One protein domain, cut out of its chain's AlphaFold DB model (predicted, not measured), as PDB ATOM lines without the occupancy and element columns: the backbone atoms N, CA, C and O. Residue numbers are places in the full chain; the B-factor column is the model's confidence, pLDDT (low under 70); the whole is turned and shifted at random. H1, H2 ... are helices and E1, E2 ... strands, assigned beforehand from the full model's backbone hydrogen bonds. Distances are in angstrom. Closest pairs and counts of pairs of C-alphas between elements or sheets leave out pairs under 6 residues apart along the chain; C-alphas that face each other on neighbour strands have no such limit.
ATOM      1  N   PRO A  13      48.979 -43.209   0.900       95.62
ATOM      2  CA  PRO A  13      48.459 -42.974  -0.445       95.62
ATOM      3  C   PRO A  13      48.104 -44.267  -1.197       95.62
ATOM      4  O   PRO A  13      48.808 -45.276  -1.124       95.62
ATOM      5  N   PHE A  14      47.050 -44.186  -2.004       96.88
ATOM      6  CA  PHE A  14      46.649 -45.150  -3.025       96.88
ATOM      7  C   PHE A  14      46.168 -44.406  -4.283       96.88
ATOM      8  O   PHE A  14      45.887 -43.203  -4.260       96.88
ATOM      9  N   VAL A  15      46.097 -45.111  -5.409       97.75
ATOM     10  CA  VAL A  15      45.699 -44.550  -6.705       97.75
ATOM     11  C   VAL A  15      44.418 -45.217  -7.168       97.75
ATOM     12  O   VAL A  15      44.310 -46.439  -7.184       97.75
ATOM     13  N   THR A  16      43.454 -44.403  -7.576       97.81
ATOM     14  CA  THR A  16      42.214 -44.829  -8.222       97.81
ATOM     15  C   THR A  16      42.320 -44.549  -9.711       97.81
ATOM     16  O   THR A  16      42.520 -43.401 -10.104       97.81
ATOM     17  N   LEU A  17      42.168 -45.580 -10.537       98.19
ATOM     18  CA  LEU A  17      42.091 -45.445 -11.987       98.19
ATOM     19  C   LEU A  17      40.656 -45.693 -12.440       98.19
ATOM     20  O   LEU A  17      40.039 -46.688 -12.056       98.19
ATOM     21  N   VAL A  18      40.144 -44.801 -13.281       97.56
ATOM     22  CA  VAL A  18      38.840 -44.937 -13.925       97.56
ATOM     23  C   VAL A  18      39.023 -44.889 -15.433       97.56
ATOM     24  O   VAL A  18      39.570 -43.927 -15.977       97.56
ATOM     25  N   TYR A  19      38.544 -45.929 -16.107       96.62
ATOM     26  CA  TYR A  19      38.607 -46.047 -17.556       96.62
ATOM     27  C   TYR A  19      37.354 -46.742 -18.088       96.62
ATOM     28  O   TYR A  19      37.052 -47.863 -17.694       96.62
ATOM     29  N   ASP A  20      36.635 -46.067 -18.984       93.25
ATOM     30  CA  ASP A  20      35.354 -46.513 -19.550       93.25
ATOM     31  C   ASP A  20      34.304 -46.927 -18.496       93.25
ATOM     32  O   ASP A  20      33.681 -46.060 -17.880       93.25
ATOM     33  N   ASP A  21      34.089 -48.229 -18.307       93.44
ATOM     34  CA  ASP A  21      33.175 -48.858 -17.348       93.44
ATOM     35  C   ASP A  21      33.905 -49.581 -16.202       93.44
ATOM     36  O   ASP A  21      33.282 -50.331 -15.450       93.44
ATOM     37  N   CYS A  22      35.204 -49.331 -16.026       95.38
ATOM     38  CA  CYS A  22      36.032 -49.956 -15.000       95.38
ATOM     39  C   CYS A  22      36.552 -48.932 -13.976       95.38
ATOM     40  O   CYS A  22      37.023 -47.851 -14.341       95.38
ATOM     41  N   VAL A  23      36.535 -49.312 -12.690       96.81
ATOM     42  CA  VAL A  23      37.319 -48.673 -11.615       96.81
ATOM     43  C   VAL A  23      38.247 -49.706 -11.020       96.81
ATOM     44  O   VAL A  23      37.814 -50.806 -10.679       96.81
ATOM     45  N   VAL A  24      39.507 -49.332 -10.848       97.44
ATOM     46  CA  VAL A  24      40.487 -50.137 -10.124       97.44
ATOM     47  C   VAL A  24      41.262 -49.265  -9.147       97.44
ATOM     48  O   VAL A  24      41.438 -48.064  -9.363       97.44
ATOM     49  N   HIS A  25      41.732 -49.882  -8.069       97.38
ATOM     50  CA  HIS A  25      42.527 -49.227  -7.040       97.38
ATOM     51  C   HIS A  25      43.854 -49.960  -6.880       97.38
ATOM     52  O   HIS A  25      43.894 -51.191  -6.945       97.38
ATOM     53  N   THR A  26      44.932 -49.208  -6.670       98.00
ATOM     54  CA  THR A  26      46.203 -49.784  -6.230       98.00
ATOM     55  C   THR A  26      46.175 -50.089  -4.736       98.00
ATOM     56  O   THR A  26      45.327 -49.580  -4.001       98.00
ATOM     57  N   ASP A  27      47.122 -50.907  -4.278       96.94
ATOM     58  CA  ASP A  27      47.288 -51.156  -2.845       96.94
ATOM     59  C   ASP A  27      47.713 -49.874  -2.112       96.94
ATOM     60  O   ASP A  27      48.494 -49.067  -2.629       96.94
ATOM     61  N   THR A  28      47.226 -49.698  -0.888       95.88
ATOM     62  CA  THR A  28      47.594 -48.571  -0.030       95.88
ATOM     63  C   THR A  28      49.029 -48.726   0.469       95.88
ATOM     64  O   THR A  28      49.376 -49.736   1.081       95.88
ATOM     65  N   ILE A  29      49.866 -47.709   0.254       95.69
ATOM     66  CA  ILE A  29      51.230 -47.682   0.790       95.69
ATOM     67  C   ILE A  29      51.220 -46.929   2.113       95.69
ATOM     68  O   ILE A  29      50.798 -45.779   2.167       95.69
ATOM     69  N   GLN A  30      51.683 -47.565   3.183       93.94
ATOM     70  CA  GLN A  30      51.650 -46.970   4.514       93.94
ATOM     71  C   GLN A  30      52.689 -45.849   4.661       93.94
ATOM     72  O   GLN A  30      53.856 -46.007   4.299       93.94
ATOM     73  N   THR A  31      52.238 -44.717   5.210       88.69
ATOM     74  CA  THR A  31      53.072 -43.668   5.824       88.69
ATOM     75  C   THR A  31      54.279 -43.202   4.993       88.69
ATOM     76  O   THR A  31      55.408 -43.186   5.486       88.69
ATOM     77  N   THR A  32      54.070 -42.796   3.736       90.81
ATOM     78  CA  THR A  32      55.159 -42.311   2.865       90.81
ATOM     79  C   THR A  32      54.794 -41.041   2.104       90.81
ATOM     80  O   THR A  32      53.656 -40.857   1.680       90.81
ATOM     81  N   LYS A  33      55.789 -40.167   1.899       90.69
ATOM     82  CA  LYS A  33      55.666 -38.950   1.077       90.69
ATOM     83  C   LYS A  33      55.893 -39.215  -0.415       90.69
ATOM     84  O   LYS A  33      55.366 -38.485  -1.241       90.69
ATOM     85  N   ASN A  34      56.651 -40.264  -0.745       95.00
ATOM     86  CA  ASN A  34      57.013 -40.642  -2.114       95.00
ATOM     87  C   ASN A  34      56.605 -42.102  -2.361       95.00
ATOM     88  O   ASN A  34      57.461 -42.993  -2.360       95.00
ATOM     89  N   PRO A  35      55.297 -42.384  -2.493       96.44
ATOM     90  CA  PRO A  35      54.814 -43.743  -2.678       96.44
ATOM     91  C   PRO A  35      55.361 -44.384  -3.950       96.44
ATOM     92  O   PRO A  35      55.275 -43.820  -5.039       96.44
ATOM     93  N   ARG A  36      55.885 -45.605  -3.807       97.12
ATOM     94  CA  ARG A  36      56.328 -46.446  -4.919       97.12
ATOM     95  C   ARG A  36      55.681 -47.818  -4.820       97.12
ATOM     96  O   ARG A  36      55.980 -48.584  -3.908       97.12
ATOM     97  N   TRP A  37      54.833 -48.146  -5.789       96.94
ATOM     98  CA  TRP A  37      54.213 -49.466  -5.869       96.94
ATOM     99  C   TRP A  37      55.208 -50.506  -6.400       96.94
ATOM    100  O   TRP A  37      55.711 -50.418  -7.530       96.94
ATOM    101  N   MET A  38      55.520 -51.482  -5.552       95.94
ATOM    102  CA  MET A  38      56.493 -52.538  -5.825       95.94
ATOM    103  C   MET A  38      55.921 -53.619  -6.758       95.94
ATOM    104  O   MET A  38      54.708 -53.721  -6.894       95.94
ATOM    105  N   PRO A  39      56.754 -54.430  -7.436       94.62
ATOM    106  CA  PRO A  39      56.282 -55.427  -8.405       94.62
ATOM    107  C   PRO A  39      55.262 -56.438  -7.876       94.62
ATOM    108  O   PRO A  39      54.439 -56.905  -8.653       94.62
ATOM    109  N   TRP A  40      55.309 -56.747  -6.582       94.62
ATOM    110  CA  TRP A  40      54.392 -57.675  -5.921       94.62
ATOM    111  C   TRP A  40      53.065 -57.038  -5.480       94.62
ATOM    112  O   TRP A  40      52.184 -57.757  -5.021       94.62
ATOM    113  N   SER A  41      52.910 -55.713  -5.583       96.25
ATOM    114  CA  SER A  41      51.648 -55.037  -5.272       96.25
ATOM    115  C   SER A  41      50.760 -54.895  -6.510       96.25
ATOM    116  O   SER A  41      51.213 -54.988  -7.657       96.25
ATOM    117  N   ARG A  42      49.470 -54.625  -6.294       95.62
ATOM    118  CA  ARG A  42      48.501 -54.327  -7.355       95.62
ATOM    119  C   ARG A  42      48.794 -52.964  -7.970       95.62
ATOM    120  O   ARG A  42      48.232 -51.947  -7.570       95.62
ATOM    121  N   ARG A  43      49.721 -52.939  -8.928       95.38
ATOM    122  CA  ARG A  43      50.204 -51.705  -9.571       95.38
ATOM    123  C   ARG A  43      49.959 -51.620 -11.072       95.38
ATOM    124  O   ARG A  43      50.121 -50.549 -11.647       95.38
ATOM    125  N   ALA A  44      49.653 -52.744 -11.710       96.44
ATOM    126  CA  ALA A  44      49.486 -52.848 -13.151       96.44
ATOM    127  C   ALA A  44      48.088 -53.376 -13.464       96.44
ATOM    128  O   ALA A  44      47.620 -54.314 -12.823       96.44
ATOM    129  N   PHE A  45      47.442 -52.764 -14.451       97.25
ATOM    130  CA  PHE A  45      46.085 -53.100 -14.858       97.25
ATOM    131  C   PHE A  45      46.006 -53.140 -16.377       97.25
ATOM    132  O   PHE A  45      46.680 -52.370 -17.067       97.25
ATOM    133  N   THR A  46      45.164 -54.027 -16.891       97.00
ATOM    134  CA  THR A  46      44.857 -54.123 -18.315       97.00
ATOM    135  C   THR A  46      43.399 -53.755 -18.504       97.00
ATOM    136  O   THR A  46      42.521 -54.343 -17.878       97.00
ATOM    137  N   PHE A  47      43.149 -52.764 -19.355       95.81
ATOM    138  CA  PHE A  47      41.802 -52.309 -19.666       95.81
ATOM    139  C   PHE A  47      41.445 -52.678 -21.098       95.81
ATOM    140  O   PHE A  47      42.243 -52.483 -22.017       95.81
ATOM    141  N   ASN A  48      40.217 -53.149 -21.291       93.31
ATOM    142  CA  ASN A  48      39.662 -53.329 -22.621       93.31
ATOM    143  C   ASN A  48      39.196 -51.976 -23.149       93.31
ATOM    144  O   ASN A  48      38.366 -51.304 -22.540       93.31
ATOM    145  N   MET A  49      39.732 -51.563 -24.292       89.25
ATOM    146  CA  MET A  49      39.376 -50.278 -24.871       89.25
ATOM    147  C   MET A  49      38.166 -50.394 -25.796       89.25
ATOM    148  O   MET A  49      38.243 -50.994 -26.868       89.25
ATOM    149  N   ALA A  50      37.070 -49.720 -25.440       87.94
ATOM    150  CA  ALA A  50      35.905 -49.618 -26.315       87.94
ATOM    151  C   ALA A  50      36.001 -48.487 -27.351       87.94
ATOM    152  O   ALA A  50      35.309 -48.542 -28.367       87.94
ATOM    153  N   CYS A  51      36.780 -47.431 -27.084       87.56
ATOM    154  CA  CYS A  51      36.943 -46.282 -27.976       87.56
ATOM    155  C   CYS A  51      38.282 -45.564 -27.715       87.56
ATOM    156  O   CYS A  51      38.625 -45.338 -26.559       87.56
ATOM    157  N   PRO A  52      39.018 -45.154 -28.763       83.06
ATOM    158  CA  PRO A  52      40.315 -44.482 -28.623       83.06
ATOM    159  C   PRO A  52      40.223 -43.087 -28.015       83.06
ATOM    160  O   PRO A  52      41.176 -42.620 -27.405       83.06
ATOM    161  N   SER A  53      39.060 -42.443 -28.150       86.56
ATOM    162  CA  SER A  53      38.802 -41.120 -27.578       86.56
ATOM    163  C   SER A  53      38.540 -41.130 -26.080       86.56
ATOM    164  O   SER A  53      38.166 -40.097 -25.528       86.56
ATOM    165  N   LEU A  54      38.653 -42.290 -25.433       90.31
ATOM    166  CA  LEU A  54      38.477 -42.403 -23.997       90.31
ATOM    167  C   LEU A  54      39.725 -41.927 -23.270       90.31
ATOM    168  O   LEU A  54      40.859 -42.118 -23.709       90.31
ATOM    169  N   ARG A  55      39.476 -41.323 -22.116       95.00
ATOM    170  CA  ARG A  55      40.500 -40.819 -21.219       95.00
ATOM    171  C   ARG A  55      40.671 -41.766 -20.056       95.00
ATOM    172  O   ARG A  55      39.694 -42.321 -19.554       95.00
ATOM    173  N   LEU A  56      41.913 -41.910 -19.624       97.19
ATOM    174  CA  LEU A  56      42.236 -42.572 -18.373       97.19
ATOM    175  C   LEU A  56      42.268 -41.511 -17.276       97.19
ATOM    176  O   LEU A  56      43.118 -40.621 -17.289       97.19
ATOM    177  N   PHE A  57      41.316 -41.592 -16.353       97.81
ATOM    178  CA  PHE A  57      41.248 -40.707 -15.196       97.81
ATOM    179  C   PHE A  57      41.978 -41.353 -14.033       97.81
ATOM    180  O   PHE A  57      41.740 -42.517 -13.715       97.81
ATOM    181  N   ILE A  58      42.861 -40.600 -13.393       98.12
ATOM    182  CA  ILE A  58      43.682 -41.102 -12.299       98.12
ATOM    183  C   ILE A  58      43.550 -40.125 -11.146       98.12
ATOM    184  O   ILE A  58      43.867 -38.952 -11.300       98.12
ATOM    185  N   GLY A  59      43.071 -40.607 -10.004       97.62
ATOM    186  CA  GLY A  59      42.989 -39.858  -8.756       97.62
ATOM    187  C   GLY A  59      43.931 -40.452  -7.718       97.62
ATOM    188  O   GLY A  59      43.957 -41.665  -7.533       97.62
ATOM    189  N   VAL A  60      44.692 -39.608  -7.029       97.44
ATOM    190  CA  VAL A  60      45.548 -40.004  -5.908       97.44
ATOM    191  C   VAL A  60      44.866 -39.573  -4.620       97.44
ATOM    192  O   VAL A  60      44.502 -38.408  -4.446       97.44
ATOM    193  N   SER A  61      44.658 -40.524  -3.721       96.25
ATOM    194  CA  SER A  61      43.964 -40.304  -2.453       96.25
ATOM    195  C   SER A  61      44.731 -40.961  -1.318       96.25
ATOM    196  O   SER A  61      45.470 -41.918  -1.517       96.25
ATOM    197  N   GLY A  62      44.589 -40.412  -0.127       93.44
ATOM    198  CA  GLY A  62      45.105 -40.937   1.114       93.44
ATOM    199  C   GLY A  62      44.051 -41.754   1.830       93.44
ATOM    200  O   GLY A  62      42.892 -41.356   1.907       93.44
ATOM    201  N   ASP A  63      44.451 -42.886   2.385       88.88
ATOM    202  CA  ASP A  63      43.658 -43.575   3.384       88.88
ATOM    203  C   ASP A  63      43.875 -42.862   4.718       88.88
ATOM    204  O   ASP A  63      44.912 -43.012   5.375       88.88
ATOM    205  N   CYS A  64      42.924 -42.013   5.088       72.19
ATOM    206  CA  CYS A  64      42.859 -41.425   6.414       72.19
ATOM    207  C   CYS A  64      42.307 -42.474   7.384       72.19
ATOM    208  O   CYS A  64      41.175 -42.402   7.845       72.19
ATOM    209  N   ASN A  65      43.142 -43.466   7.711       63.81
ATOM    210  CA  ASN A  65      42.872 -44.477   8.742       63.81
ATOM    211  C   ASN A  65      42.874 -43.900  10.166       63.81
ATOM    212  O   ASN A  65      42.976 -44.647  11.140       63.81
ATOM    213  N   THR A  66      42.781 -42.577  10.309       53.41
ATOM    214  CA  THR A  66      42.686 -41.877  11.583       53.41
ATOM    215  C   THR A  66      41.320 -42.180  12.205       53.41
ATOM    216  O   THR A  66      40.368 -41.424  12.074       53.41
ATOM    217  N   GLU A  88      35.995 -33.738   5.849       64.06
ATOM    218  CA  GLU A  88      36.938 -34.830   6.102       64.06
ATOM    219  C   GLU A  88      37.384 -35.569   4.829       64.06
ATOM    220  O   GLU A  88      38.583 -35.769   4.628       64.06
ATOM    221  N   ASP A  89      36.463 -35.912   3.918       63.78
ATOM    222  CA  ASP A  89      36.804 -36.642   2.685       63.78
ATOM    223  C   ASP A  89      37.626 -35.764   1.716       63.78
ATOM    224  O   ASP A  89      38.405 -36.275   0.903       63.78
ATOM    225  N   ARG A  90      37.501 -34.429   1.804       68.94
ATOM    226  CA  ARG A  90      38.298 -33.486   0.997       68.94
ATOM    227  C   ARG A  90      39.755 -33.448   1.447       68.94
ATOM    228  O   ARG A  90      40.637 -33.290   0.604       68.94
ATOM    229  N   GLY A  91      40.010 -33.636   2.743       74.56
ATOM    230  CA  GLY A  91      41.356 -33.604   3.318       74.56
ATOM    231  C   GLY A  91      42.275 -34.717   2.809       74.56
ATOM    232  O   GLY A  91      43.495 -34.562   2.824       74.56
ATOM    233  N   CYS A  92      41.708 -35.819   2.310       87.00
ATOM    234  CA  CYS A  92      42.472 -36.996   1.902       87.00
ATOM    235  C   CYS A  92      42.712 -37.071   0.378       87.00
ATOM    236  O   CYS A  92      43.365 -37.998  -0.089       87.00
ATOM    237  N   PHE A  93      42.232 -36.121  -0.435       93.31
ATOM    238  CA  PHE A  93      42.450 -36.131  -1.888       93.31
ATOM    239  C   PHE A  93      43.657 -35.276  -2.296       93.31
ATOM    240  O   PHE A  93      43.644 -34.054  -2.162       93.31
ATOM    241  N   PHE A  94      44.695 -35.903  -2.853       94.88
ATOM    242  CA  PHE A  94      45.911 -35.191  -3.260       94.88
ATOM    243  C   PHE A  94      45.769 -34.510  -4.617       94.88
ATOM    244  O   PHE A  94      46.290 -33.417  -4.829       94.88
ATOM    245  N   GLY A  95      45.088 -35.159  -5.557       96.38
ATOM    246  CA  GLY A  95      44.888 -34.618  -6.892       96.38
ATOM    247  C   GLY A  95      44.565 -35.685  -7.926       96.38
ATOM    248  O   GLY A  95      44.674 -36.885  -7.680       96.38
ATOM    249  N   ARG A  96      44.181 -35.226  -9.109       97.06
ATOM    250  CA  ARG A  96      43.926 -36.027 -10.301       97.06
ATOM    251  C   ARG A  96      44.843 -35.633 -11.447       97.06
ATOM    252  O   ARG A  96      45.388 -34.529 -11.481       97.06
ATOM    253  N   VAL A  97      44.933 -36.546 -12.401       97.81
ATOM    254  CA  VAL A  97      45.445 -36.334 -13.749       97.81
ATOM    255  C   VAL A  97      44.549 -37.068 -14.742       97.81
ATOM    256  O   VAL A  97      44.017 -38.142 -14.449       97.81
ATOM    257  N   THR A  98      44.380 -36.489 -15.925       97.31
ATOM    258  CA  THR A  98      43.657 -37.107 -17.036       97.31
ATOM    259  C   THR A  98      44.601 -37.381 -18.199       97.31
ATOM    260  O   THR A  98      45.194 -36.460 -18.749       97.31
ATOM    261  N   ILE A  99      44.717 -38.641 -18.615       97.12
ATOM    262  CA  ILE A  99      45.567 -39.035 -19.744       97.12
ATOM    263  C   ILE A  99      44.705 -39.200 -20.993       97.12
ATOM    264  O   ILE A  99      43.740 -39.971 -21.003       97.12
ATOM    265  N   ASP A 100      45.070 -38.476 -22.049       95.38
ATOM    266  CA  ASP A 100      44.458 -38.607 -23.367       95.38
ATOM    267  C   ASP A 100      45.175 -39.682 -24.191       95.38
ATOM    268  O   ASP A 100      46.351 -39.553 -24.527       95.38
ATOM    269  N   MET A 101      44.447 -40.746 -24.527       94.62
ATOM    270  CA  MET A 101      44.978 -41.895 -25.260       94.62
ATOM    271  C   MET A 101      44.953 -41.684 -26.783       94.62
ATOM    272  O   MET A 101      45.522 -42.489 -27.522       94.62
ATOM    273  N   ASN A 102      44.328 -40.605 -27.280       92.81
ATOM    274  CA  ASN A 102      44.142 -40.370 -28.715       92.81
ATOM    275  C   ASN A 102      45.458 -40.256 -29.491       92.81
ATOM    276  O   ASN A 102      45.553 -40.739 -30.624       92.81
ATOM    277  N   ASN A 103      46.460 -39.619 -28.880       92.44
ATOM    278  CA  ASN A 103      47.739 -39.308 -29.522       92.44
ATOM    279  C   ASN A 103      48.762 -40.442 -29.406       92.44
ATOM    280  O   ASN A 103      49.832 -40.361 -30.004       92.44
ATOM    281  N   PHE A 104      48.445 -41.510 -28.674       94.94
ATOM    282  CA  PHE A 104      49.347 -42.642 -28.527       94.94
ATOM    283  C   PHE A 104      49.289 -43.565 -29.748       94.94
ATOM    284  O   PHE A 104      48.243 -43.794 -30.375       94.94
ATOM    285  N   TYR A 105      50.461 -44.079 -30.096       93.94
ATOM    286  CA  TYR A 105      50.673 -45.094 -31.110       93.94
ATOM    287  C   TYR A 105      50.657 -46.475 -30.444       93.94
ATOM    288  O   TYR A 105      51.076 -46.610 -29.289       93.94
ATOM    289  N   PRO A 106      50.148 -47.507 -31.133       93.50
ATOM    290  CA  PRO A 106      50.227 -48.869 -30.632       93.50
ATOM    291  C   PRO A 106      51.681 -49.337 -30.554       93.50
ATOM    292  O   PRO A 106      52.578 -48.773 -31.186       93.50
ATOM    293  N   ASP A 107      51.910 -50.378 -29.753       93.12
ATOM    294  CA  ASP A 107      53.220 -51.023 -29.595       93.12
ATOM    295  C   ASP A 107      54.337 -50.041 -29.218       93.12
ATOM    296  O   ASP A 107      55.503 -50.195 -29.578       93.12
ATOM    297  N   THR A 108      53.958 -49.012 -28.468       95.19
ATOM    298  CA  THR A 108      54.857 -48.027 -27.883       95.19
ATOM    299  C   THR A 108      54.601 -48.005 -26.381       95.19
ATOM    300  O   THR A 108      53.454 -48.045 -25.920       95.19
ATOM    301  N   GLU A 109      55.679 -48.013 -25.610       96.75
ATOM    302  CA  GLU A 109      55.657 -47.900 -24.162       96.75
ATOM    303  C   GLU A 109      55.932 -46.447 -23.780       96.75
ATOM    304  O   GLU A 109      56.990 -45.889 -24.075       96.75
ATOM    305  N   TYR A 110      54.954 -45.831 -23.128       97.75
ATOM    306  CA  TYR A 110      55.000 -44.446 -22.693       97.75
ATOM    307  C   TYR A 110      55.300 -44.399 -21.202       97.75
ATOM    308  O   TYR A 110      54.536 -44.935 -20.403       97.75
ATOM    309  N   THR A 111      56.386 -43.735 -20.812       98.19
ATOM    310  CA  THR A 111      56.641 -43.386 -19.410       98.19
ATOM    311  C   THR A 111      56.377 -41.898 -19.241       98.19
ATOM    312  O   THR A 111      57.131 -41.057 -19.730       98.19
ATOM    313  N   LEU A 112      55.261 -41.587 -18.591       98.38
ATOM    314  CA  LEU A 112      54.680 -40.257 -18.515       98.38
ATOM    315  C   LEU A 112      54.802 -39.703 -17.101       98.38
ATOM    316  O   LEU A 112      54.440 -40.369 -16.131       98.38
ATOM    317  N   PHE A 113      55.253 -38.460 -16.999       98.38
ATOM    318  CA  PHE A 113      55.307 -37.702 -15.758       98.38
ATOM    319  C   PHE A 113      54.260 -36.597 -15.819       98.38
ATOM    320  O   PHE A 113      54.250 -35.806 -16.758       98.38
ATOM    321  N   TYR A 114      53.392 -36.516 -14.817       98.38
ATOM    322  CA  TYR A 114      52.339 -35.508 -14.752       98.38
ATOM    323  C   TYR A 114      52.346 -34.775 -13.420       98.38
ATOM    324  O   TYR A 114      52.695 -35.347 -12.388       98.38
ATOM    325  N   LYS A 115      51.909 -33.514 -13.441       98.31
ATOM    326  CA  LYS A 115      51.551 -32.761 -12.235       98.31
ATOM    327  C   LYS A 115      50.137 -33.155 -11.804       98.31
ATOM    328  O   LYS A 115      49.257 -33.306 -12.645       98.31
ATOM    329  N   LEU A 116      49.936 -33.323 -10.501       97.75
ATOM    330  CA  LEU A 116      48.631 -33.599  -9.904       97.75
ATOM    331  C   LEU A 116      47.925 -32.288  -9.567       97.75
ATOM    332  O   LEU A 116      48.547 -31.379  -9.020       97.75
ATOM    333  N   TYR A 117      46.624 -32.219  -9.846       97.12
ATOM    334  CA  TYR A 117      45.789 -31.051  -9.559       97.12
ATOM    335  C   TYR A 117      44.522 -31.463  -8.812       97.12
ATOM    336  O   TYR A 117      43.936 -32.494  -9.120       97.12
ATOM    337  N   GLN A 118      44.038 -30.657  -7.867       94.81
ATOM    338  CA  GLN A 118      42.813 -30.986  -7.119       94.81
ATOM    339  C   GLN A 118      41.545 -30.993  -7.985       94.81
ATOM    340  O   GLN A 118      40.628 -31.776  -7.743       94.81
ATOM    341  N   SER A 119      41.482 -30.134  -9.003       93.44
ATOM    342  CA  SER A 119      40.351 -30.041  -9.926       93.44
ATOM    343  C   SER A 119      40.827 -29.651 -11.321       93.44
ATOM    344  O   SER A 119      41.785 -28.897 -11.480       93.44
ATOM    345  N   SER A 120      40.144 -30.166 -12.344       90.94
ATOM    346  CA  SER A 120      40.335 -29.757 -13.744       90.94
ATOM    347  C   SER A 120      39.370 -28.653 -14.175       90.94
ATOM    348  O   SER A 120      39.447 -28.188 -15.313       90.94
ATOM    349  N   LYS A 121      38.424 -28.279 -13.306       90.25
ATOM    350  CA  LYS A 121      37.323 -27.366 -13.635       90.25
ATOM    351  C   LYS A 121      37.576 -25.941 -13.143       90.25
ATOM    352  O   LYS A 121      36.991 -25.009 -13.692       90.25
ATOM    353  N   THR A 122      38.463 -25.767 -12.165       89.75
ATOM    354  CA  THR A 122      38.836 -24.448 -11.645       89.75
ATOM    355  C   THR A 122      39.698 -23.676 -12.656       89.75
ATOM    356  O   THR A 122      40.500 -24.281 -13.378       89.75
ATOM    357  N   PRO A 123      39.532 -22.342 -12.759       89.94
ATOM    358  CA  PRO A 123      40.376 -21.503 -13.616       89.94
ATOM    359  C   PRO A 123      41.843 -21.609 -13.214       89.94
ATOM    360  O   PRO A 123      42.699 -21.908 -14.047       89.94
ATOM    361  N   GLU A 124      42.092 -21.424 -11.924       90.25
ATOM    362  CA  GLU A 124      43.400 -21.504 -11.301       90.25
ATOM    363  C   GLU A 124      43.596 -22.910 -10.745       90.25
ATOM    364  O   GLU A 124      42.721 -23.479 -10.081       90.25
ATOM    365  N   ARG A 125      44.746 -23.497 -11.064       93.38
ATOM    366  CA  ARG A 125      45.135 -24.817 -10.579       93.38
ATOM    367  C   ARG A 125      46.555 -24.750 -10.051       93.38
ATOM    368  O   ARG A 125      47.463 -24.311 -10.756       93.38
ATOM    369  N   PHE A 126      46.741 -25.230  -8.831       94.62
ATOM    370  CA  PHE A 126      48.052 -25.338  -8.208       94.62
ATOM    371  C   PHE A 126      48.495 -26.802  -8.239       94.62
ATOM    372  O   PHE A 126      47.677 -27.686  -7.966       94.62
ATOM    373  N   PRO A 127      49.747 -27.091  -8.627       96.81
ATOM    374  CA  PRO A 127      50.252 -28.454  -8.621       96.81
ATOM    375  C   PRO A 127      50.431 -28.940  -7.177       96.81
ATOM    376  O   PRO A 127      51.145 -28.316  -6.397       96.81
ATOM    377  N   CYS A 128      49.814 -30.067  -6.829       95.25
ATOM    378  CA  CYS A 128      49.882 -30.655  -5.484       95.25
ATOM    379  C   CYS A 128      50.946 -31.756  -5.355       95.25
ATOM    380  O   CYS A 128      51.261 -32.202  -4.256       95.25
ATOM    381  N   GLY A 129      51.497 -32.215  -6.477       96.75
ATOM    382  CA  GLY A 129      52.491 -33.280  -6.522       96.75
ATOM    383  C   GLY A 129      52.767 -33.717  -7.952       96.75
ATOM    384  O   GLY A 129      52.291 -33.094  -8.907       96.75
ATOM    385  N   THR A 130      53.522 -34.799  -8.108       97.94
ATOM    386  CA  THR A 130      53.760 -35.421  -9.414       97.94
ATOM    387  C   THR A 130      53.490 -36.917  -9.360       97.94
ATOM    388  O   THR A 130      53.613 -37.544  -8.310       97.94
ATOM    389  N   ILE A 131      53.092 -37.487 -10.494       98.00
ATOM    390  CA  ILE A 131      52.871 -38.921 -10.657       98.00
ATOM    391  C   ILE A 131      53.603 -39.412 -11.903       98.00
ATOM    392  O   ILE A 131      53.613 -38.739 -12.934       98.00
ATOM    393  N   THR A 132      54.228 -40.585 -11.791       98.25
ATOM    394  CA  THR A 132      54.882 -41.274 -12.911       98.25
ATOM    395  C   THR A 132      54.065 -42.497 -13.282       98.25
ATOM    396  O   THR A 132      53.768 -43.327 -12.423       98.25
ATOM    397  N   ILE A 133      53.689 -42.608 -14.552       97.88
ATOM    398  CA  ILE A 133      52.790 -43.650 -15.039       97.88
ATOM    399  C   ILE A 133      53.391 -44.255 -16.293       97.88
ATOM    400  O   ILE A 133      53.844 -43.550 -17.191       97.88
ATOM    401  N   ARG A 134      53.368 -45.581 -16.359       98.00
ATOM    402  CA  ARG A 134      53.777 -46.332 -17.535       98.00
ATOM    403  C   ARG A 134      52.538 -46.854 -18.241       98.00
ATOM    404  O   ARG A 134      51.787 -47.637 -17.664       98.00
ATOM    405  N   VAL A 135      52.321 -46.405 -19.469       97.31
ATOM    406  CA  VAL A 135      51.159 -46.755 -20.283       97.31
ATOM    407  C   VAL A 135      51.640 -47.485 -21.524       97.31
ATOM    408  O   VAL A 135      52.545 -47.030 -22.219       97.31
ATOM    409  N   ARG A 136      51.010 -48.618 -21.824       95.81
ATOM    410  CA  ARG A 136      51.220 -49.343 -23.072       95.81
ATOM    411  C   ARG A 136      49.884 -49.555 -23.753       95.81
ATOM    412  O   ARG A 136      48.911 -49.946 -23.115       95.81
ATOM    413  N   LEU A 137      49.877 -49.324 -25.055       93.88
ATOM    414  CA  LEU A 137      48.689 -49.409 -25.879       93.88
ATOM    415  C   LEU A 137      48.839 -50.542 -26.889       93.88
ATOM    416  O   LEU A 137      49.826 -50.600 -27.620       93.88
ATOM    417  N   GLN A 138      47.876 -51.460 -26.898       92.62
ATOM    418  CA  GLN A 138      47.861 -52.610 -27.797       92.62
ATOM    419  C   GLN A 138      46.505 -52.681 -28.488       92.62
ATOM    420  O   GLN A 138      45.467 -52.681 -27.826       92.62
ATOM    421  N   TYR A 139      46.523 -52.763 -29.814       89.88
ATOM    422  CA  TYR A 139      45.329 -52.939 -30.631       89.88
ATOM    423  C   TYR A 139      45.560 -54.064 -31.628       89.88
ATOM    424  O   TYR A 139      46.652 -54.193 -32.170       89.88
ATOM    425  N   GLN A 140      44.516 -54.840 -31.915       88.88
ATOM    426  CA  GLN A 140      44.573 -55.839 -32.984       88.88
ATOM    427  C   GLN A 140      44.605 -55.180 -34.372       88.88
ATOM    428  O   GLN A 140      45.287 -55.651 -35.272       88.88
ATOM    429  N   SER A 141      43.856 -54.085 -34.553       91.56
ATOM    430  CA  SER A 141      43.765 -53.349 -35.816       91.56
ATOM    431  C   SER A 141      43.478 -51.872 -35.555       91.56
ATOM    432  O   SER A 141      42.472 -51.524 -34.932       91.56
ATOM    433  N   GLU A 142      44.326 -50.985 -36.082       90.38
ATOM    434  CA  GLU A 142      44.064 -49.542 -36.044       90.38
ATOM    435  C   GLU A 142      42.844 -49.160 -36.889       90.38
ATOM    436  O   GLU A 142      42.072 -48.279 -36.513       90.38
ATOM    437  N   ARG A 143      42.602 -49.858 -38.003       93.44
ATOM    438  CA  ARG A 143      41.421 -49.620 -38.842       93.44
ATOM    439  C   ARG A 143      40.129 -49.823 -38.057       93.44
ATOM    440  O   ARG A 143      39.218 -49.003 -38.160       93.44
ATOM    441  N   ALA A 144      40.040 -50.887 -37.256       90.69
ATOM    442  CA  ALA A 144      38.865 -51.137 -36.422       90.69
ATOM    443  C   ALA A 144      38.578 -49.943 -35.501       90.69
ATOM    444  O   ALA A 144      37.427 -49.537 -35.353       90.69
ATOM    445  N   LEU A 145      39.638 -49.341 -34.967       88.31
ATOM    446  CA  LEU A 145      39.599 -48.192 -34.079       88.31
ATOM    447  C   LEU A 145      39.093 -46.917 -34.782       88.31
ATOM    448  O   LEU A 145      38.248 -46.220 -34.218       88.31
ATOM    449  N   PHE A 146      39.486 -46.666 -36.037       89.50
ATOM    450  CA  PHE A 146      38.916 -45.584 -36.863       89.50
ATOM    451  C   PHE A 146      37.431 -45.772 -37.181       89.50
ATOM    452  O   PHE A 146      36.710 -44.788 -37.345       89.50
ATOM    453  N   MET A 147      36.968 -47.020 -37.266       90.00
ATOM    454  CA  MET A 147      35.572 -47.341 -37.568       90.00
ATOM    455  C   MET A 147      34.662 -47.283 -36.332       90.00
ATOM    456  O   MET A 147      33.439 -47.261 -36.479       90.00
ATOM    457  N   LEU A 148      35.217 -47.237 -35.112       85.69
ATOM    458  CA  LEU A 148      34.427 -47.198 -33.875       85.69
ATOM    459  C   LEU A 148      33.498 -45.976 -33.774       85.69
ATOM    460  O   LEU A 148      32.330 -46.189 -33.449       85.69
ATOM    461  N   PRO A 149      33.924 -44.733 -34.094       82.75
ATOM    462  CA  PRO A 149      33.027 -43.575 -34.096       82.75
ATOM    463  C   PRO A 149      31.869 -43.692 -35.097       82.75
ATOM    464  O   PRO A 149      30.794 -43.151 -34.849       82.75
ATOM    465  N   LEU A 150      32.075 -44.403 -36.214       84.56
ATOM    466  CA  LEU A 150      31.062 -44.597 -37.258       84.56
ATOM    467  C   LEU A 150      30.096 -45.741 -36.958       84.56
ATOM    468  O   LEU A 150      28.980 -45.764 -37.484       84.56
ATOM    469  N   ARG A 151      30.493 -46.707 -36.121       86.75
ATOM    470  CA  ARG A 151      29.600 -47.782 -35.694       86.75
ATOM    471  C   ARG A 151      28.453 -47.162 -34.895       86.75
ATOM    472  O   ARG A 151      28.604 -46.848 -33.717       86.75
ATOM    473  N   ARG A 152      27.285 -47.035 -35.543       59.00
ATOM    474  CA  ARG A 152      25.968 -46.716 -34.959       59.00
ATOM    475  C   ARG A 152      25.602 -47.750 -33.884       59.00
ATOM    476  O   ARG A 152      24.726 -48.583 -34.076       59.00
ATOM    477  N   LYS A 153      26.269 -47.736 -32.732       55.94
ATOM    478  CA  LYS A 153      25.835 -48.486 -31.554       55.94
ATOM    479  C   LYS A 153      25.227 -47.516 -30.554       55.94
ATOM    480  O   LYS A 153      25.939 -46.785 -29.876       55.94
ATOM    481  N   ASN A 154      23.899 -47.592 -30.487       54.22
ATOM    482  CA  ASN A 154      22.983 -47.076 -29.475       54.22
ATOM    483  C   ASN A 154      23.108 -45.578 -29.166       54.22
ATOM    484  O   ASN A 154      24.040 -45.128 -28.508       54.22
ATOM    485  N   LYS A 155      22.070 -44.824 -29.547       59.59
ATOM    486  CA  LYS A 155      21.855 -43.396 -29.238       59.59
ATOM    487  C   LYS A 155      22.109 -43.053 -27.752       59.59
ATOM    488  O   LYS A 155      22.553 -41.956 -27.448       59.59
ATOM    489  N   HIS A 156      21.938 -44.024 -26.848       57.97
ATOM    490  CA  HIS A 156      22.211 -43.913 -25.408       57.97
ATOM    491  C   HIS A 156      23.698 -43.890 -24.995       57.97
ATOM    492  O   HIS A 156      23.987 -43.663 -23.826       57.97
ATOM    493  N   ARG A 157      24.658 -44.128 -25.902       60.91
ATOM    494  CA  ARG A 157      26.105 -44.166 -25.583       60.91
ATOM    495  C   ARG A 157      26.835 -42.835 -25.778       60.91
ATOM    496  O   ARG A 157      28.037 -42.764 -25.518       60.91
ATOM    497  N   ILE A 158      26.140 -41.808 -26.265       62.94
ATOM    498  CA  ILE A 158      26.745 -40.514 -26.616       62.94
ATOM    499  C   ILE A 158      27.048 -39.686 -25.361       62.94
ATOM    500  O   ILE A 158      28.053 -38.976 -25.334       62.94
ATOM    501  N   ASP A 159      26.235 -39.826 -24.313       69.75
ATOM    502  CA  ASP A 159      26.319 -38.953 -23.143       69.75
ATOM    503  C   ASP A 159      27.437 -39.332 -22.170       69.75
ATOM    504  O   ASP A 159      27.831 -38.503 -21.360       69.75
ATOM    505  N   GLY A 160      27.982 -40.544 -22.237       82.69
ATOM    506  CA  GLY A 160      28.996 -41.030 -21.303       82.69
ATOM    507  C   GLY A 160      28.850 -42.525 -21.059       82.69
ATOM    508  O   GLY A 160      27.820 -43.114 -21.391       82.69
ATOM    509  N   THR A 161      29.871 -43.143 -20.477       89.88
ATOM    510  CA  THR A 161      29.737 -44.505 -19.949       89.88
ATOM    511  C   THR A 161      29.219 -44.406 -18.521       89.88
ATOM    512  O   THR A 161      29.699 -43.586 -17.742       89.88
ATOM    513  N   VAL A 162      28.193 -45.186 -18.182       91.69
ATOM    514  CA  VAL A 162      27.725 -45.277 -16.797       91.69
ATOM    515  C   VAL A 162      28.512 -46.389 -16.132       91.69
ATOM    516  O   VAL A 162      28.375 -47.556 -16.488       91.69
ATOM    517  N   LEU A 163      29.342 -45.989 -15.187       93.38
ATOM    518  CA  LEU A 163      30.140 -46.855 -14.353       93.38
ATOM    519  C   LEU A 163      29.321 -47.247 -13.127       93.38
ATOM    520  O   LEU A 163      28.838 -46.379 -12.396       93.38
ATOM    521  N   HIS A 164      29.170 -48.546 -12.908       94.56
ATOM    522  CA  HIS A 164      28.451 -49.093 -11.767       94.56
ATOM    523  C   HIS A 164      29.432 -49.560 -10.698       94.56
ATOM    524  O   HIS A 164      30.450 -50.180 -11.001       94.56
ATOM    525  N   VAL A 165      29.129 -49.234  -9.444       95.56
ATOM    526  CA  VAL A 165      30.010 -49.484  -8.308       95.56
ATOM    527  C   VAL A 165      29.191 -50.027  -7.138       95.56
ATOM    528  O   VAL A 165      28.089 -49.555  -6.844       95.56
ATOM    529  N   LYS A 166      29.722 -51.042  -6.446       95.25
ATOM    530  CA  LYS A 166      29.026 -51.696  -5.324       95.25
ATOM    531  C   LYS A 166      29.072 -50.869  -4.037       95.25
ATOM    532  O   LYS A 166      28.085 -50.833  -3.309       95.25
ATOM    533  N   LYS A 167      30.190 -50.190  -3.756       94.62
ATOM    534  CA  LYS A 167      30.405 -49.431  -2.513       94.62
ATOM    535  C   LYS A 167      30.258 -47.921  -2.735       94.62
ATOM    536  O   LYS A 167      30.728 -47.386  -3.737       94.62
ATOM    537  N   LYS A 168      29.673 -47.215  -1.755       92.06
ATOM    538  CA  LYS A 168      29.552 -45.739  -1.762       92.06
ATOM    539  C   LYS A 168      30.926 -45.051  -1.741       92.06
ATOM    540  O   LYS A 168      31.101 -44.032  -2.400       92.06
ATOM    541  N   ARG A 169      31.903 -45.620  -1.021       91.44
ATOM    542  CA  ARG A 169      33.290 -45.119  -0.967       91.44
ATOM    543  C   ARG A 169      33.926 -45.087  -2.358       91.44
ATOM    544  O   ARG A 169      34.416 -44.049  -2.785       91.44
ATOM    545  N   ASP A 170      33.840 -46.190  -3.089       94.12
ATOM    546  CA  ASP A 170      34.419 -46.328  -4.427       94.12
ATOM    547  C   ASP A 170      33.730 -45.391  -5.442       94.12
ATOM    548  O   ASP A 170      34.398 -44.810  -6.294       94.12
ATOM    549  N   LEU A 171      32.410 -45.162  -5.312       93.88
ATOM    550  CA  LEU A 171      31.685 -44.130  -6.074       93.88
ATOM    551  C   LEU A 171      32.301 -42.740  -5.844       93.88
ATOM    552  O   LEU A 171      32.568 -42.033  -6.815       93.88
ATOM    553  N   ARG A 172      32.539 -42.352  -4.583       91.88
ATOM    554  CA  ARG A 172      33.150 -41.056  -4.237       91.88
ATOM    555  C   ARG A 172      34.568 -40.943  -4.796       91.88
ATOM    556  O   ARG A 172      34.894 -39.944  -5.425       91.88
ATOM    557  N   LEU A 173      35.386 -41.982  -4.638       93.88
ATOM    558  CA  LEU A 173      36.753 -42.015  -5.169       93.88
ATOM    559  C   LEU A 173      36.777 -41.920  -6.699       93.88
ATOM    560  O   LEU A 173      37.585 -41.183  -7.255       93.88
ATOM    561  N   ALA A 174      35.861 -42.604  -7.385       95.81
ATOM    562  CA  ALA A 174      35.714 -42.491  -8.830       95.81
ATOM    563  C   ALA A 174      35.252 -41.084  -9.247       95.81
ATOM    564  O   ALA A 174      35.787 -40.520 -10.199       95.81
ATOM    565  N   GLN A 175      34.310 -40.473  -8.520       94.12
ATOM    566  CA  GLN A 175      33.898 -39.085  -8.754       94.12
ATOM    567  C   GLN A 175      35.053 -38.100  -8.549       94.12
ATOM    568  O   GLN A 175      35.223 -37.215  -9.383       94.12
ATOM    569  N   LEU A 176      35.871 -38.276  -7.509       94.31
ATOM    570  CA  LEU A 176      37.074 -37.476  -7.267       94.31
ATOM    571  C   LEU A 176      38.125 -37.690  -8.365       94.31
ATOM    572  O   LEU A 176      38.706 -36.729  -8.864       94.31
ATOM    573  N   ALA A 177      38.329 -38.929  -8.818       96.12
ATOM    574  CA  ALA A 177      39.232 -39.219  -9.925       96.12
ATOM    575  C   ALA A 177      38.768 -38.563 -11.238       96.12
ATOM    576  O   ALA A 177      39.604 -38.041 -11.968       96.12
ATOM    577  N   ILE A 178      37.458 -38.539 -11.528       95.31
ATOM    578  CA  ILE A 178      36.881 -37.991 -12.773       95.31
ATOM    579  C   ILE A 178      36.719 -36.468 -12.733       95.31
ATOM    580  O   ILE A 178      37.053 -35.789 -13.699       95.31
ATOM    581  N   ASN A 179      36.156 -35.922 -11.657       93.06
ATOM    582  CA  ASN A 179      35.782 -34.509 -11.558       93.06
ATOM    583  C   ASN A 179      36.773 -33.684 -10.730       93.06
ATOM    584  O   ASN A 179      36.798 -32.462 -10.877       93.06
ATOM    585  N   GLY A 180      37.581 -34.330  -9.888       93.31
ATOM    586  CA  GLY A 180      38.329 -33.671  -8.820       93.31
ATOM    587  C   GLY A 180      37.454 -33.386  -7.612       93.31
ATOM    588  O   GLY A 180      36.341 -33.905  -7.507       93.31
ATOM    589  N   VAL A 181      37.948 -32.529  -6.719       88.88
ATOM    590  CA  VAL A 181      37.158 -32.029  -5.589       88.88
ATOM    591  C   VAL A 181      35.916 -31.316  -6.148       88.88
ATOM    592  O   VAL A 181      36.060 -30.337  -6.890       88.88
ATOM    593  N   PRO A 182      34.700 -31.823  -5.872       68.38
ATOM    594  CA  PRO A 182      33.487 -31.304  -6.483       68.38
ATOM    595  C   PRO A 182      33.189 -29.904  -5.941       68.38
ATOM    596  O   PRO A 182      32.902 -29.733  -4.758       68.38
ATOM    597  N   SER A 183      33.249 -28.904  -6.823       62.62
ATOM    598  CA  SER A 183      32.831 -27.525  -6.535       62.62
ATOM    599  C   SER A 183      31.589 -27.090  -7.323       62.62
ATOM    600  O   SER A 183      31.110 -25.981  -7.124       62.62
ATOM    601  N   LEU A 184      31.086 -27.927  -8.244       61.38
ATOM    602  CA  LEU A 184      30.144 -27.483  -9.282       61.38
ATOM    603  C   LEU A 184      28.660 -27.645  -8.959       61.38
ATOM    604  O   LEU A 184      27.845 -26.988  -9.606       61.38
ATOM    605  N   ASP A 185      28.307 -28.522  -8.025       68.69
ATOM    606  CA  ASP A 185      26.898 -28.872  -7.812       68.69
ATOM    607  C   ASP A 185      26.170 -27.835  -6.945       68.69
ATOM    608  O   ASP A 185      24.942 -27.786  -6.931       68.69
ATOM    609  N   VAL A 544      30.996 -41.474 -16.475       94.12
ATOM    610  CA  VAL A 544      32.345 -41.267 -17.008       94.12
ATOM    611  C   VAL A 544      32.230 -40.504 -18.330       94.12
ATOM    612  O   VAL A 544      31.582 -40.986 -19.273       94.12
ATOM    613  N   PRO A 545      32.814 -39.299 -18.429       93.00
ATOM    614  CA  PRO A 545      32.745 -38.516 -19.648       93.00
ATOM    615  C   PRO A 545      33.610 -39.147 -20.744       93.00
ATOM    616  O   PRO A 545      34.779 -39.464 -20.548       93.00
ATOM    617  N   ARG A 546      33.017 -39.312 -21.929       89.69
ATOM    618  CA  ARG A 546      33.700 -39.834 -23.128       89.69
ATOM    619  C   ARG A 546      34.334 -38.749 -23.993       89.69
ATOM    620  O   ARG A 546      35.017 -39.059 -24.965       89.69
ATOM    621  N   ARG A 547      33.988 -37.493 -23.725       90.38
ATOM    622  CA  ARG A 547      34.474 -36.323 -24.454       90.38
ATOM    623  C   ARG A 547      35.488 -35.588 -23.604       90.38
ATOM    624  O   ARG A 547      35.516 -35.731 -22.380       90.38
ATOM    625  N   ILE A 548      36.268 -34.755 -24.271       89.06
ATOM    626  CA  ILE A 548      37.145 -33.786 -23.634       89.06
ATOM    627  C   ILE A 548      36.292 -32.692 -22.976       89.06
ATOM    628  O   ILE A 548      35.971 -31.685 -23.596       89.06
ATOM    629  N   ILE A 549      35.866 -32.932 -21.732       90.38
ATOM    630  CA  ILE A 549      35.047 -31.979 -20.957       90.38
ATOM    631  C   ILE A 549      35.915 -31.133 -20.019       90.38
ATOM    632  O   ILE A 549      35.463 -30.108 -19.529       90.38
ATOM    633  N   ASP A 550      37.164 -31.512 -19.767       94.19
ATOM    634  CA  ASP A 550      38.039 -30.758 -18.867       94.19
ATOM    635  C   ASP A 550      38.417 -29.387 -19.435       94.19
ATOM    636  O   ASP A 550      38.706 -29.259 -20.624       94.19
ATOM    637  N   ARG A 551      38.435 -28.366 -18.568       94.38
ATOM    638  CA  ARG A 551      38.855 -27.005 -18.938       94.38
ATOM    639  C   ARG A 551      40.327 -26.977 -19.338       94.38
ATOM    640  O   ARG A 551      40.705 -26.285 -20.280       94.38
ATOM    641  N   HIS A 552      41.139 -27.747 -18.618       94.38
ATOM    642  CA  HIS A 552      42.568 -27.883 -18.851       94.38
ATOM    643  C   HIS A 552      42.887 -29.285 -19.360       94.38
ATOM    644  O   HIS A 552      42.418 -30.277 -18.803       94.38
ATOM    645  N   VAL A 553      43.703 -29.365 -20.409       94.44
ATOM    646  CA  VAL A 553      44.284 -30.629 -20.869       94.44
ATOM    647  C   VAL A 553      45.573 -30.856 -20.089       94.44
ATOM    648  O   VAL A 553      46.427 -29.967 -20.023       94.44
ATOM    649  N   ASP A 554      45.710 -32.028 -19.479       96.88
ATOM    650  CA  ASP A 554      46.937 -32.391 -18.784       96.88
ATOM    651  C   ASP A 554      47.972 -32.848 -19.807       96.88
ATOM    652  O   ASP A 554      47.799 -33.846 -20.510       96.88
ATOM    653  N   THR A 555      49.056 -32.085 -19.910       96.38
ATOM    654  CA  THR A 555      50.188 -32.409 -20.772       96.38
ATOM    655  C   THR A 555      51.291 -33.057 -19.945       96.38
ATOM    656  O   THR A 555      51.599 -32.556 -18.857       96.38
ATOM    657  N   PRO A 556      51.898 -34.144 -20.436       97.94
ATOM    658  CA  PRO A 556      53.024 -34.763 -19.753       97.94
ATOM    659  C   PRO A 556      54.215 -33.795 -19.704       97.94
ATOM    660  O   PRO A 556      54.388 -32.941 -20.577       97.94
ATOM    661  N   LEU A 557      55.030 -33.920 -18.660       97.56
ATOM    662  CA  LEU A 557      56.244 -33.130 -18.459       97.56
ATOM    663  C   LEU A 557      57.328 -33.531 -19.467       97.56
ATOM    664  O   LEU A 557      57.304 -34.641 -20.001       97.56
ATOM    665  N   THR A 558      58.308 -32.652 -19.677       97.12
ATOM    666  CA  THR A 558      59.464 -32.853 -20.577       97.12
ATOM    667  C   THR A 558      60.283 -34.097 -20.230       97.12
ATOM    668  O   THR A 558      60.779 -34.763 -21.128       97.12
ATOM    669  N   LEU A 559      60.316 -34.476 -18.950       97.69
ATOM    670  CA  LEU A 559      60.849 -35.738 -18.417       97.69
ATOM    671  C   LEU A 559      60.268 -37.014 -19.047       97.69
ATOM    672  O   LEU A 559      60.871 -38.084 -18.964       97.69
ATOM    673  N   SER A 560      59.072 -36.924 -19.624       98.19
ATOM    674  CA  SER A 560      58.378 -38.067 -20.212       98.19
ATOM    675  C   SER A 560      59.086 -38.546 -21.467       98.19
ATOM    676  O   SER A 560      59.649 -37.755 -22.221       98.19
ATOM    677  N   PHE A 561      59.005 -39.847 -21.724       98.06
ATOM    678  CA  PHE A 561      59.607 -40.468 -22.897       98.06
ATOM    679  C   PHE A 561      58.723 -41.592 -23.438       98.06
ATOM    680  O   PHE A 561      57.864 -42.137 -22.737       98.06
ATOM    681  N   ALA A 562      58.931 -41.927 -24.707       97.75
ATOM    682  CA  ALA A 562      58.248 -43.013 -25.392       97.75
ATOM    683  C   ALA A 562      59.287 -43.871 -26.104       97.75
ATOM    684  O   ALA A 562      60.122 -43.343 -26.835       97.75
ATOM    685  N   ALA A 563      59.230 -45.179 -25.892       96.94
ATOM    686  CA  ALA A 563      60.095 -46.133 -26.569       96.94
ATOM    687  C   ALA A 563      59.237 -47.162 -27.295       96.94
ATOM    688  O   ALA A 563      58.226 -47.634 -26.762       96.94
ATOM    689  N   LYS A 564      59.634 -47.527 -28.512       95.31
ATOM    690  CA  LYS A 564      59.022 -48.631 -29.237       95.31
ATOM    691  C   LYS A 564      59.108 -49.887 -28.380       95.31
ATOM    692  O   LYS A 564      60.178 -50.273 -27.915       95.31
TER     693      LYS A 564
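Overview. This is residues 13 to 66, 88 to 185 and 544 to 564 of the 642 residues of the protein "Hypothetical protein" of Proboscia inermis (UniProt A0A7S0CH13). A twisted four-stranded sheet, E2 E1 E3 E4, is covered on one face by helix H3 and on the other, partly, by a three-stranded sheet, E6 E5 E8, in a sandwich whose strands cross at 51 degrees. Short strand E7 lies at E2 over the same face of the four-stranded sheet as H3, and far from the body's middle are helix H2 and the long link after it, whose residues 150 to 156 stick out. The printed part has 173 residues, with three named helices and eight named strands in the order E1 E2 E3 H1 E4 E5 E6 H2 E7 H3 E8; both sheets are antiparallel. The class is mixed, helices and strands, though under half of the residues are in named elements. The whole is compact, with a radius of gyration of the C-alphas of 16.3 A and spans of 50 by 39 by 33 A.

Arrangement. In the larger sheet, E1, residues 13 to 19, and E3, residues 55 to 63, are inner antiparallel neighbours at 156 degrees, with N 16 and O 59 2.8 A apart. E2, residues 22 to 25, is an edge strand and forms a hairpin with E1; N 17 and O 24 are 2.8 A apart. The other edge strand is E4, residues 93 to 100, antiparallel to E3 at 165 degrees, with N 58 and O 97 2.9 A apart. The sheet is twisted, its C-alphas up to 4.1 A off the best plane. H3, residues 168 to 179, is on this sheet, making two layers, a sheet with a helix on one face, at a height over the sheet of 7.9 A. It lies over E3, and only just over E2 and E1, with 3 C-alphas falling on each; on the local plane it runs slantwise to the strands, at 52 degrees to E3. The closest C-alphas of H3 and E3 are those of Ala 177 and Gly 59, 4.0 A apart. The second sheet of the sandwich, two sheets face to face, is twisted and holds E6, residues 127 to 136, E5, residues 108 to 117, and E8, residues 561 to 564. E5 and E6 form a hairpin, with N 112 and O 133 2.8 A apart; E8 is antiparallel to E5, with N 109 and O 563 2.8 A apart. The closest C-alphas of E4 and E5 are those of Gly 95 and Tyr 117, 4.5 A apart. H1, residues 88 to 91, only grazes the larger sheet and is near H3. H2, residues 142 to 147, is on neither sheet. E7, residues 161 to 165, pairs with no named strand; its Leu 163 and Cys 22 of E2 are the closest C-alphas of the two, 6.7 A apart. Every O i to N i+4 pair in H2 and H3 is within hydrogen-bond range; H1 is too short for such a pair.

Along the chain. E1 begins at C-alpha 13, (48.459, -42.974, -0.445), and runs 20.0 A. E3 is 25.0 A long, E4 21.7 A, E5 26.6 A and E6 25.4 A. H3 runs 16.2 A to C-alpha 179 at (35.782, -34.509, -11.558). E8 ends at C-alpha 564, (59.022, -48.631, -29.237). E2, H1, H2 and E7 are shorter.

Size, cuts and confidence. The two C-alphas farthest apart are those of Thr 66 and Arg 143, 51.0 A. Residues 67 to 87 are not printed, with 10.6 A between C-alphas 66 and 88; nor are residues 186 to 543, with 16.4 A between C-alphas 185 and 544. The links E2 to E3 and H2 to E7 are long. Mean pLDDT of the printed part is 90.7; residues 65 to 66, 88 to 90, 152 to 159 and 182 to 185 are under 70.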